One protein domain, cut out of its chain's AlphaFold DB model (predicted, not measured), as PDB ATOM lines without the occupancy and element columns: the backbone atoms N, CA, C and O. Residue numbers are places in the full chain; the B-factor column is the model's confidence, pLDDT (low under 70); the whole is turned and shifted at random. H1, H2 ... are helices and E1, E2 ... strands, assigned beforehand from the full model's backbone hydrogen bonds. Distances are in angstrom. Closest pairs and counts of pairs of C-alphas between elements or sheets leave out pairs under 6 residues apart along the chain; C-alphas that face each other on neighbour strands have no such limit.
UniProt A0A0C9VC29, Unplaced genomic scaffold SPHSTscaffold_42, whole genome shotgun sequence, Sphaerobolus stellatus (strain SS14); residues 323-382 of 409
ATOM      1  N   CYS A 323     152.567 -81.328 249.420       81.94
ATOM      2  CA  CYS A 323     151.193 -81.334 248.942       81.94
ATOM      3  C   CYS A 323     151.169 -81.742 247.458       81.94
ATOM      4  O   CYS A 323     151.797 -81.082 246.631       81.94
ATOM      5  N   THR A 324     150.475 -82.832 247.133       87.94
ATOM      6  CA  THR A 324     150.283 -83.319 245.755       87.94
ATOM      7  C   THR A 324     148.942 -82.893 245.158       87.94
ATOM      8  O   THR A 324     148.638 -83.253 244.023       87.94
ATOM      9  N   GLY A 325     148.123 -82.154 245.910       89.94
ATOM     10  CA  GLY A 325     146.801 -81.740 245.458       89.94
ATOM     11  C   GLY A 325     146.845 -80.574 244.472       89.94
ATOM     12  O   GLY A 325     147.751 -79.740 244.490       89.94
ATOM     13  N   GLN A 326     145.831 -80.514 243.617       90.75
ATOM     14  CA  GLN A 326     145.629 -79.449 242.640       90.75
ATOM     15  C   GLN A 326     144.750 -78.342 243.227       90.75
ATOM     16  O   GLN A 326     144.052 -78.552 244.221       90.75
ATOM     17  N   LYS A 327     144.807 -77.149 242.628       92.81
ATOM     18  CA  LYS A 327     143.869 -76.068 242.947       92.81
ATOM     19  C   LYS A 327     142.498 -76.421 242.370       92.81
ATOM     20  O   LYS A 327     142.402 -76.734 241.190       92.81
ATOM     21  N   GLU A 328     141.459 -76.335 243.183       95.12
ATOM     22  CA  GLU A 328     140.078 -76.558 242.757       95.12
ATOM     23  C   GLU A 328     139.134 -75.590 243.468       95.12
ATOM     24  O   GLU A 328     139.395 -75.176 244.603       95.12
ATOM     25  N   MET A 329     138.041 -75.215 242.802       95.94
ATOM     26  CA  MET A 329     136.952 -74.498 243.457       95.94
ATOM     27  C   MET A 329     136.093 -75.492 244.236       95.94
ATOM     28  O   MET A 329     135.560 -76.446 243.677       95.94
ATOM     29  N   LYS A 330     135.967 -75.272 245.543       94.25
ATOM     30  CA  LYS A 330     135.126 -76.063 246.447       94.25
ATOM     31  C   LYS A 330     133.976 -75.214 246.940       94.25
ATOM     32  O   LYS A 330     134.153 -74.025 247.176       94.25
ATOM     33  N   ARG A 331     132.823 -75.839 247.152       95.69
ATOM     34  CA  ARG A 331     131.659 -75.176 247.738       95.69
ATOM     35  C   ARG A 331     131.817 -75.055 249.253       95.69
ATOM     36  O   ARG A 331     132.271 -75.999 249.903       95.69
ATOM     37  N   PHE A 332     131.436 -73.919 249.823       93.31
ATOM     38  CA  PHE A 332     131.276 -73.796 251.265       93.31
ATOM     39  C   PHE A 332     130.051 -74.581 251.759       93.31
ATOM     40  O   PHE A 332     129.091 -74.794 251.020       93.31
ATOM     41  N   ALA A 333     130.063 -74.976 253.036       92.88
ATOM     42  CA  ALA A 333     128.868 -75.507 253.698       92.88
ATOM     43  C   ALA A 333     127.787 -74.422 253.873       92.88
ATOM     44  O   ALA A 333     126.596 -74.698 253.755       92.88
ATOM     45  N   THR A 334     128.222 -73.186 254.115       93.88
ATOM     46  CA  THR A 334     127.403 -71.973 254.185       93.88
ATOM     47  C   THR A 334     128.081 -70.892 253.349       93.88
ATOM     48  O   THR A 334     129.303 -70.785 253.455       93.88
ATOM     49  N   PRO A 335     127.353 -70.087 252.555       95.69
ATOM     50  CA  PRO A 335     127.957 -69.000 251.787       95.69
ATOM     51  C   PRO A 335     128.882 -68.128 252.644       95.69
ATOM     52  O   PRO A 335     128.650 -67.966 253.846       95.69
ATOM     53  N   SER A 336     129.945 -67.595 252.041       94.50
ATOM     54  CA  SER A 336     130.854 -66.683 252.734       94.50
ATOM     55  C   SER A 336     130.122 -65.413 253.179       94.50
ATOM     56  O   SER A 336     129.040 -65.095 252.688       94.50
ATOM     57  N   GLU A 337     130.740 -64.646 254.079       93.06
ATOM     58  CA  GLU A 337     130.252 -63.315 254.477       93.06
ATOM     59  C   GLU A 337     130.053 -62.381 253.266       93.06
ATOM     60  O   GLU A 337     129.146 -61.555 253.262       93.06
ATOM     61  N   ASP A 338     130.839 -62.584 252.206       93.06
ATOM     62  CA  ASP A 338     130.761 -61.860 250.932       93.06
ATOM     63  C   ASP A 338     129.683 -62.404 249.971       93.06
ATOM     64  O   ASP A 338     129.614 -61.997 248.810       93.06
ATOM     65  N   GLY A 339     128.878 -63.372 250.416       95.94
ATOM     66  CA  GLY A 339     127.836 -64.017 249.616       95.94
ATOM     67  C   GLY A 339     128.351 -65.003 248.566       95.94
ATOM     68  O   GLY A 339     127.597 -65.349 247.660       95.94
ATOM     69  N   LYS A 340     129.610 -65.459 248.656       97.00
ATOM     70  CA  LYS A 340     130.187 -66.421 247.703       97.00
ATOM     71  C   LYS A 340     129.872 -67.849 248.102       97.00
ATOM     72  O   LYS A 340     130.000 -68.222 249.271       97.00
ATOM     73  N   GLU A 341     129.511 -68.675 247.132       97.56
ATOM     74  CA  GLU A 341     129.220 -70.090 247.374       97.56
ATOM     75  C   GLU A 341     130.480 -70.963 247.385       97.56
ATOM     76  O   GLU A 341     130.468 -72.050 247.968       97.56
ATOM     77  N   HIS A 342     131.576 -70.495 246.790       97.69
ATOM     78  CA  HIS A 342     132.796 -71.257 246.564       97.69
ATOM     79  C   HIS A 342     134.053 -70.569 247.113       97.69
ATOM     80  O   HIS A 342     134.115 -69.365 247.363       97.69
ATOM     81  N   TYR A 343     135.103 -71.369 247.274       95.94
ATOM     82  CA  TYR A 343     136.459 -70.947 247.607       95.94
ATOM     83  C   TYR A 343     137.488 -71.724 246.796       95.94
ATOM     84  O   TYR A 343     137.222 -72.837 246.342       95.94
ATOM     85  N   ILE A 344     138.698 -71.183 246.667       96.06
ATOM     86  CA  ILE A 344     139.808 -71.890 246.020       96.06
ATOM     87  C   ILE A 344     140.541 -72.702 247.087       96.06
ATOM     88  O   ILE A 344     141.093 -72.153 248.044       96.06
ATOM     89  N   GLY A 345     140.527 -74.024 246.947       94.06
ATOM     90  CA  GLY A 345     141.142 -74.959 247.882       94.06
ATOM     91  C   GLY A 345     142.058 -75.962 247.196       94.06
ATOM     92  O   GLY A 345     142.123 -76.062 245.976       94.06
ATOM     93  N   CYS A 346     142.779 -76.727 248.011       92.81
ATOM     94  CA  CYS A 346     143.550 -77.867 247.538       92.81
ATOM     95  C   CYS A 346     142.667 -79.122 247.439       92.81
ATOM     96  O   CYS A 346     141.893 -79.410 248.364       92.81
ATOM     97  N   SER A 347     142.829 -79.912 246.376       91.75
ATOM     98  CA  SER A 347     142.116 -81.181 246.192       91.75
ATOM     99  C   SER A 347     142.448 -82.228 247.251       91.75
ATOM    100  O   SER A 347     141.575 -82.970 247.687       91.75
ATOM    101  N   ALA A 348     143.668 -82.189 247.789       88.88
ATOM    102  CA  ALA A 348     144.102 -83.041 248.895       88.88
ATOM    103  C   ALA A 348     143.594 -82.582 250.282       88.88
ATOM    104  O   ALA A 348     143.946 -83.184 251.293       88.88
ATOM    105  N   ARG A 349     142.785 -81.510 250.371       83.75
ATOM    106  CA  ARG A 349     142.252 -81.019 251.655       83.75
ATOM    107  C   ARG A 349     141.258 -82.014 252.256       83.75
ATOM    108  O   ARG A 349     140.242 -82.326 251.633       83.75
ATOM    109  N   HIS A 350     141.509 -82.438 253.495       78.31
ATOM    110  CA  HIS A 350     140.660 -83.374 254.231       78.31
ATOM    111  C   HIS A 350     139.726 -82.632 255.196       78.31
ATOM    112  O   HIS A 350     140.176 -81.987 256.139       78.31
ATOM    113  N   ALA A 351     138.411 -82.798 255.026       74.81
ATOM    114  CA  ALA A 351     137.402 -82.136 255.864       74.81
ATOM    115  C   ALA A 351     137.560 -82.413 257.375       74.81
ATOM    116  O   ALA A 351     137.271 -81.554 258.196       74.81
ATOM    117  N   LYS A 352     138.074 -83.593 257.753       74.88
ATOM    118  CA  LYS A 352     138.288 -83.978 259.162       74.88
ATOM    119  C   LYS A 352     139.450 -83.246 259.846       74.88
ATOM    120  O   LYS A 352     139.546 -83.276 261.068       74.88
ATOM    121  N   HIS A 353     140.334 -82.608 259.079       71.75
ATOM    122  CA  HIS A 353     141.526 -81.928 259.586       71.75
ATOM    123  C   HIS A 353     141.604 -80.515 259.014       71.75
ATOM    124  O   HIS A 353     142.600 -80.133 258.397       71.75
ATOM    125  N   GLU A 354     140.526 -79.751 259.195       61.12
ATOM    126  CA  GLU A 354     140.345 -78.444 258.569       61.12
ATOM    127  C   GLU A 354     141.502 -77.471 258.847       61.12
ATOM    128  O   GLU A 354     141.933 -76.757 257.944       61.12
ATOM    129  N   TYR A 355     142.060 -77.521 260.060       59.84
ATOM    130  CA  TYR A 355     143.161 -76.664 260.506       59.84
ATOM    131  C   TYR A 355     144.560 -77.147 260.089       59.84
ATOM    132  O   TYR A 355     145.514 -76.379 260.167       59.84
ATOM    133  N   LEU A 356     144.708 -78.408 259.660       60.53
ATOM    134  CA  LEU A 356     146.020 -79.039 259.439       60.53
ATOM    135  C   LEU A 356     146.256 -79.517 257.997       60.53
ATOM    136  O   LEU A 356     147.384 -79.855 257.651       60.53
ATOM    137  N   SER A 357     145.228 -79.552 257.144       63.97
ATOM    138  CA  SER A 357     145.288 -80.242 255.845       63.97
ATOM    139  C   SER A 357     145.148 -79.317 254.631       63.97
ATOM    140  O   SER A 357     144.360 -79.587 253.739       63.97
ATOM    141  N   HIS A 358     145.988 -78.281 254.539       70.06
ATOM    142  CA  HIS A 358     146.089 -77.329 253.412       70.06
ATOM    143  C   HIS A 358     145.164 -76.102 253.501       70.06
ATOM    144  O   HIS A 358     143.996 -76.182 253.880       70.06
ATOM    145  N   THR A 359     145.721 -74.942 253.140       78.94
ATOM    146  CA  THR A 359     145.056 -73.634 253.183       78.94
ATOM    147  C   THR A 359     143.991 -73.503 252.094       78.94
ATOM    148  O   THR A 359     144.067 -74.145 251.045       78.94
ATOM    149  N   TYR A 360     143.009 -72.637 252.332       89.31
ATOM    150  CA  TYR A 360     142.056 -72.196 251.320       89.31
ATOM    151  C   TYR A 360     142.062 -70.673 251.208       89.31
ATOM    152  O   TYR A 360     142.482 -69.985 252.135       89.31
ATOM    153  N   ILE A 361     141.606 -70.166 250.065       91.94
ATOM    154  CA  ILE A 361     141.508 -68.737 249.773       91.94
ATOM    155  C   ILE A 361     140.036 -68.414 249.500       91.94
ATOM    156  O   ILE A 361     139.417 -69.035 248.631       91.94
ATOM    157  N   ARG A 362     139.472 -67.465 250.258       94.38
ATOM    158  CA  ARG A 362     138.122 -66.927 250.024       94.38
ATOM    159  C   ARG A 362     138.114 -66.104 248.731       94.38
ATOM    160  O   ARG A 362     139.079 -65.395 248.454       94.38
ATOM    161  N   ILE A 363     137.041 -66.202 247.950       95.00
ATOM    162  CA  ILE A 363     136.858 -65.390 246.739       95.00
ATOM    163  C   ILE A 363     136.362 -64.002 247.173       95.00
ATOM    164  O   ILE A 363     135.360 -63.940 247.882       95.00
ATOM    165  N   PRO A 364     137.024 -62.899 246.783       92.88
ATOM    166  CA  PRO A 364     136.560 -61.557 247.126       92.88
ATOM    167  C   PRO A 364     135.187 -61.238 246.525       92.88
ATOM    168  O   PRO A 364     134.867 -61.693 245.425       92.88
ATOM    169  N   ALA A 365     134.412 -60.377 247.194       92.12
ATOM    170  CA  ALA A 365     133.091 -59.933 246.738       92.12
ATOM    171  C   ALA A 365     133.079 -59.428 245.278       92.12
ATOM    172  O   ALA A 365     132.153 -59.731 244.524       92.12
ATOM    173  N   THR A 366     134.139 -58.723 244.869       92.75
ATOM    174  CA  THR A 366     134.294 -58.087 243.549       92.75
ATOM    175  C   THR A 366     134.546 -59.052 242.391       92.75
ATOM    176  O   THR A 366     134.426 -58.649 241.238       92.75
ATOM    177  N   VAL A 367     134.912 -60.307 242.663       94.12
ATOM    178  CA  VAL A 367     135.207 -61.291 241.616       94.12
ATOM    179  C   VAL A 367     133.916 -61.970 241.176       94.12
ATOM    180  O   VAL A 367     133.184 -62.499 242.015       94.12
ATOM    181  N   ASP A 368     133.647 -61.993 239.869       94.88
ATOM    182  CA  ASP A 368     132.565 -62.808 239.314       94.88
ATOM    183  C   ASP A 368     132.879 -64.293 239.544       94.88
ATOM    184  O   ASP A 368     133.780 -64.884 238.943       94.88
ATOM    185  N   GLU A 369     132.137 -64.881 240.476       96.44
ATOM    186  CA  GLU A 369     132.319 -66.257 240.912       96.44
ATOM    187  C   GLU A 369     131.988 -67.254 239.804       96.44
ATOM    188  O   GLU A 369     132.633 -68.297 239.712       96.44
ATOM    189  N   LYS A 370     131.026 -66.918 238.937       94.56
ATOM    190  CA  LYS A 370     130.614 -67.774 237.828       94.56
ATOM    191  C   LYS A 370     131.696 -67.816 236.756       94.56
ATOM    192  O   LYS A 370     132.081 -68.899 236.329       94.56
ATOM    193  N   ALA A 371     132.250 -66.660 236.394       93.06
ATOM    194  CA  ALA A 371     133.365 -66.595 235.452       93.06
ATOM    195  C   ALA A 371     134.588 -67.377 235.960       93.06
ATOM    196  O   ALA A 371     135.229 -68.115 235.209       93.06
ATOM    197  N   LEU A 372     134.888 -67.262 237.258       94.19
ATOM    198  CA  LEU A 372     135.965 -68.029 237.877       94.19
ATOM    199  C   LEU A 372     135.667 -69.538 237.879       94.19
ATOM    200  O   LEU A 372     136.565 -70.338 237.623       94.19
ATOM    201  N   TRP A 373     134.419 -69.930 238.132       94.44
ATOM    202  CA  TRP A 373     133.981 -71.323 238.077       94.44
ATOM    203  C   TRP A 373     134.134 -71.921 236.677       94.44
ATOM    204  O   TRP A 373     134.673 -73.021 236.540       94.44
ATOM    205  N   ASP A 374     133.723 -71.197 235.638       92.06
ATOM    206  CA  ASP A 374     133.853 -71.647 234.251       92.06
ATOM    207  C   ASP A 374     135.327 -71.808 233.851       92.06
ATOM    208  O   ASP A 374     135.702 -72.827 233.262       92.06
ATOM    209  N   LEU A 375     136.194 -70.890 234.301       92.75
ATOM    210  CA  LEU A 375     137.644 -70.982 234.116       92.75
ATOM    211  C   LEU A 375     138.243 -72.243 234.760       92.75
ATOM    212  O   LEU A 375     139.098 -72.898 234.162       92.75
ATOM    213  N   PHE A 376     137.822 -72.589 235.980       93.38
ATOM    214  CA  PHE A 376     138.319 -73.778 236.681       93.38
ATOM    215  C   PHE A 376     137.788 -75.092 236.095       93.38
ATOM    216  O   PHE A 376     138.462 -76.112 236.221       93.38
ATOM    217  N   ASN A 377     136.617 -75.074 235.456       90.06
ATOM    218  CA  ASN A 377     135.998 -76.264 234.865       90.06
ATOM    219  C   ASN A 377     136.276 -76.429 233.368       90.06
ATOM    220  O   ASN A 377     135.756 -77.362 232.761       90.06
ATOM    221  N   HIS A 378     137.102 -75.561 232.775       85.06
ATOM    222  CA  HIS A 378     137.355 -75.540 231.332       85.06
ATOM    223  C   HIS A 378     136.067 -75.442 230.500       85.06
ATOM    224  O   HIS A 378     136.019 -75.922 229.367       85.06
ATOM    225  N   ASN A 379     135.027 -74.819 231.058       83.38
ATOM    226  CA  ASN A 379     133.839 -74.507 230.286       83.38
ATOM    227  C   ASN A 379     134.203 -73.349 229.349       83.38
ATOM    228  O   ASN A 379     134.709 -72.331 229.834       83.38
ATOM    229  N   PRO A 380     133.981 -73.476 228.031       68.94
ATOM    230  CA  PRO A 380     134.130 -72.339 227.137       68.94
ATOM    231  C   PRO A 380     133.172 -71.248 227.619       68.94
ATOM    232  O   PRO A 380     131.978 -71.499 227.786       68.94
ATOM    233  N   MET A 381     133.693 -70.054 227.915       68.25
ATOM    234  CA  MET A 381     132.822 -68.921 228.211       68.25
ATOM    235  C   MET A 381     132.025 -68.641 226.942       68.25
ATOM    236  O   MET A 381     132.626 -68.424 225.899       68.25
ATOM    237  N   ASN A 382     130.695 -68.713 227.029       62.44
ATOM    238  CA  ASN A 382     129.807 -68.562 225.880       62.44
ATOM    239  C   ASN A 382     130.227 -67.348 225.042       62.44
ATOM    240  O   ASN A 382     130.226 -66.221 225.543       62.44
TER     241      ASN A 382
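This is residues 323 to 382 of the 409 residues of an uncharacterized protein of Sphaerobolus stellatus (strain SS14) (UniProt A0A0C9VC29). What shape? There is little regular structure: an antiparallel hairpin, E1 then E2, with a short helix, H1, near it, and loops. Residues 351 to 356 stick out. How large? The printed part has 60 residues, 18 in these elements, class mixed. It is only just compact, close to loose, with radius of gyration of the C-alphas 12.2 A and spans 37 by 27 by 15 A.

What pairs? E1, residues 327 to 331, and E2, residues 342 to 346, have N 328 and O 345 within hydrogen-bond range, 2.9 A. Where is the helix? The closest C-alphas of E1 and H1, residues 369 to 376, are 328 and 376, 6.9 A apart. In H1 every O i to N i+4 pair is within range.

How long? E1 spans 13.1 A between end C-alphas, E2 12.7 A, H1 10.5 A. Where? C-alpha 327 is at (143.869, -76.068, 242.947), C-alpha 376 at (138.319, -73.778, 236.681).

Any cut? The printed part has no cut; link E2 to H1 is long. Low confidence? Residues 354 to 357 and 380 to 382 have pLDDT under 70.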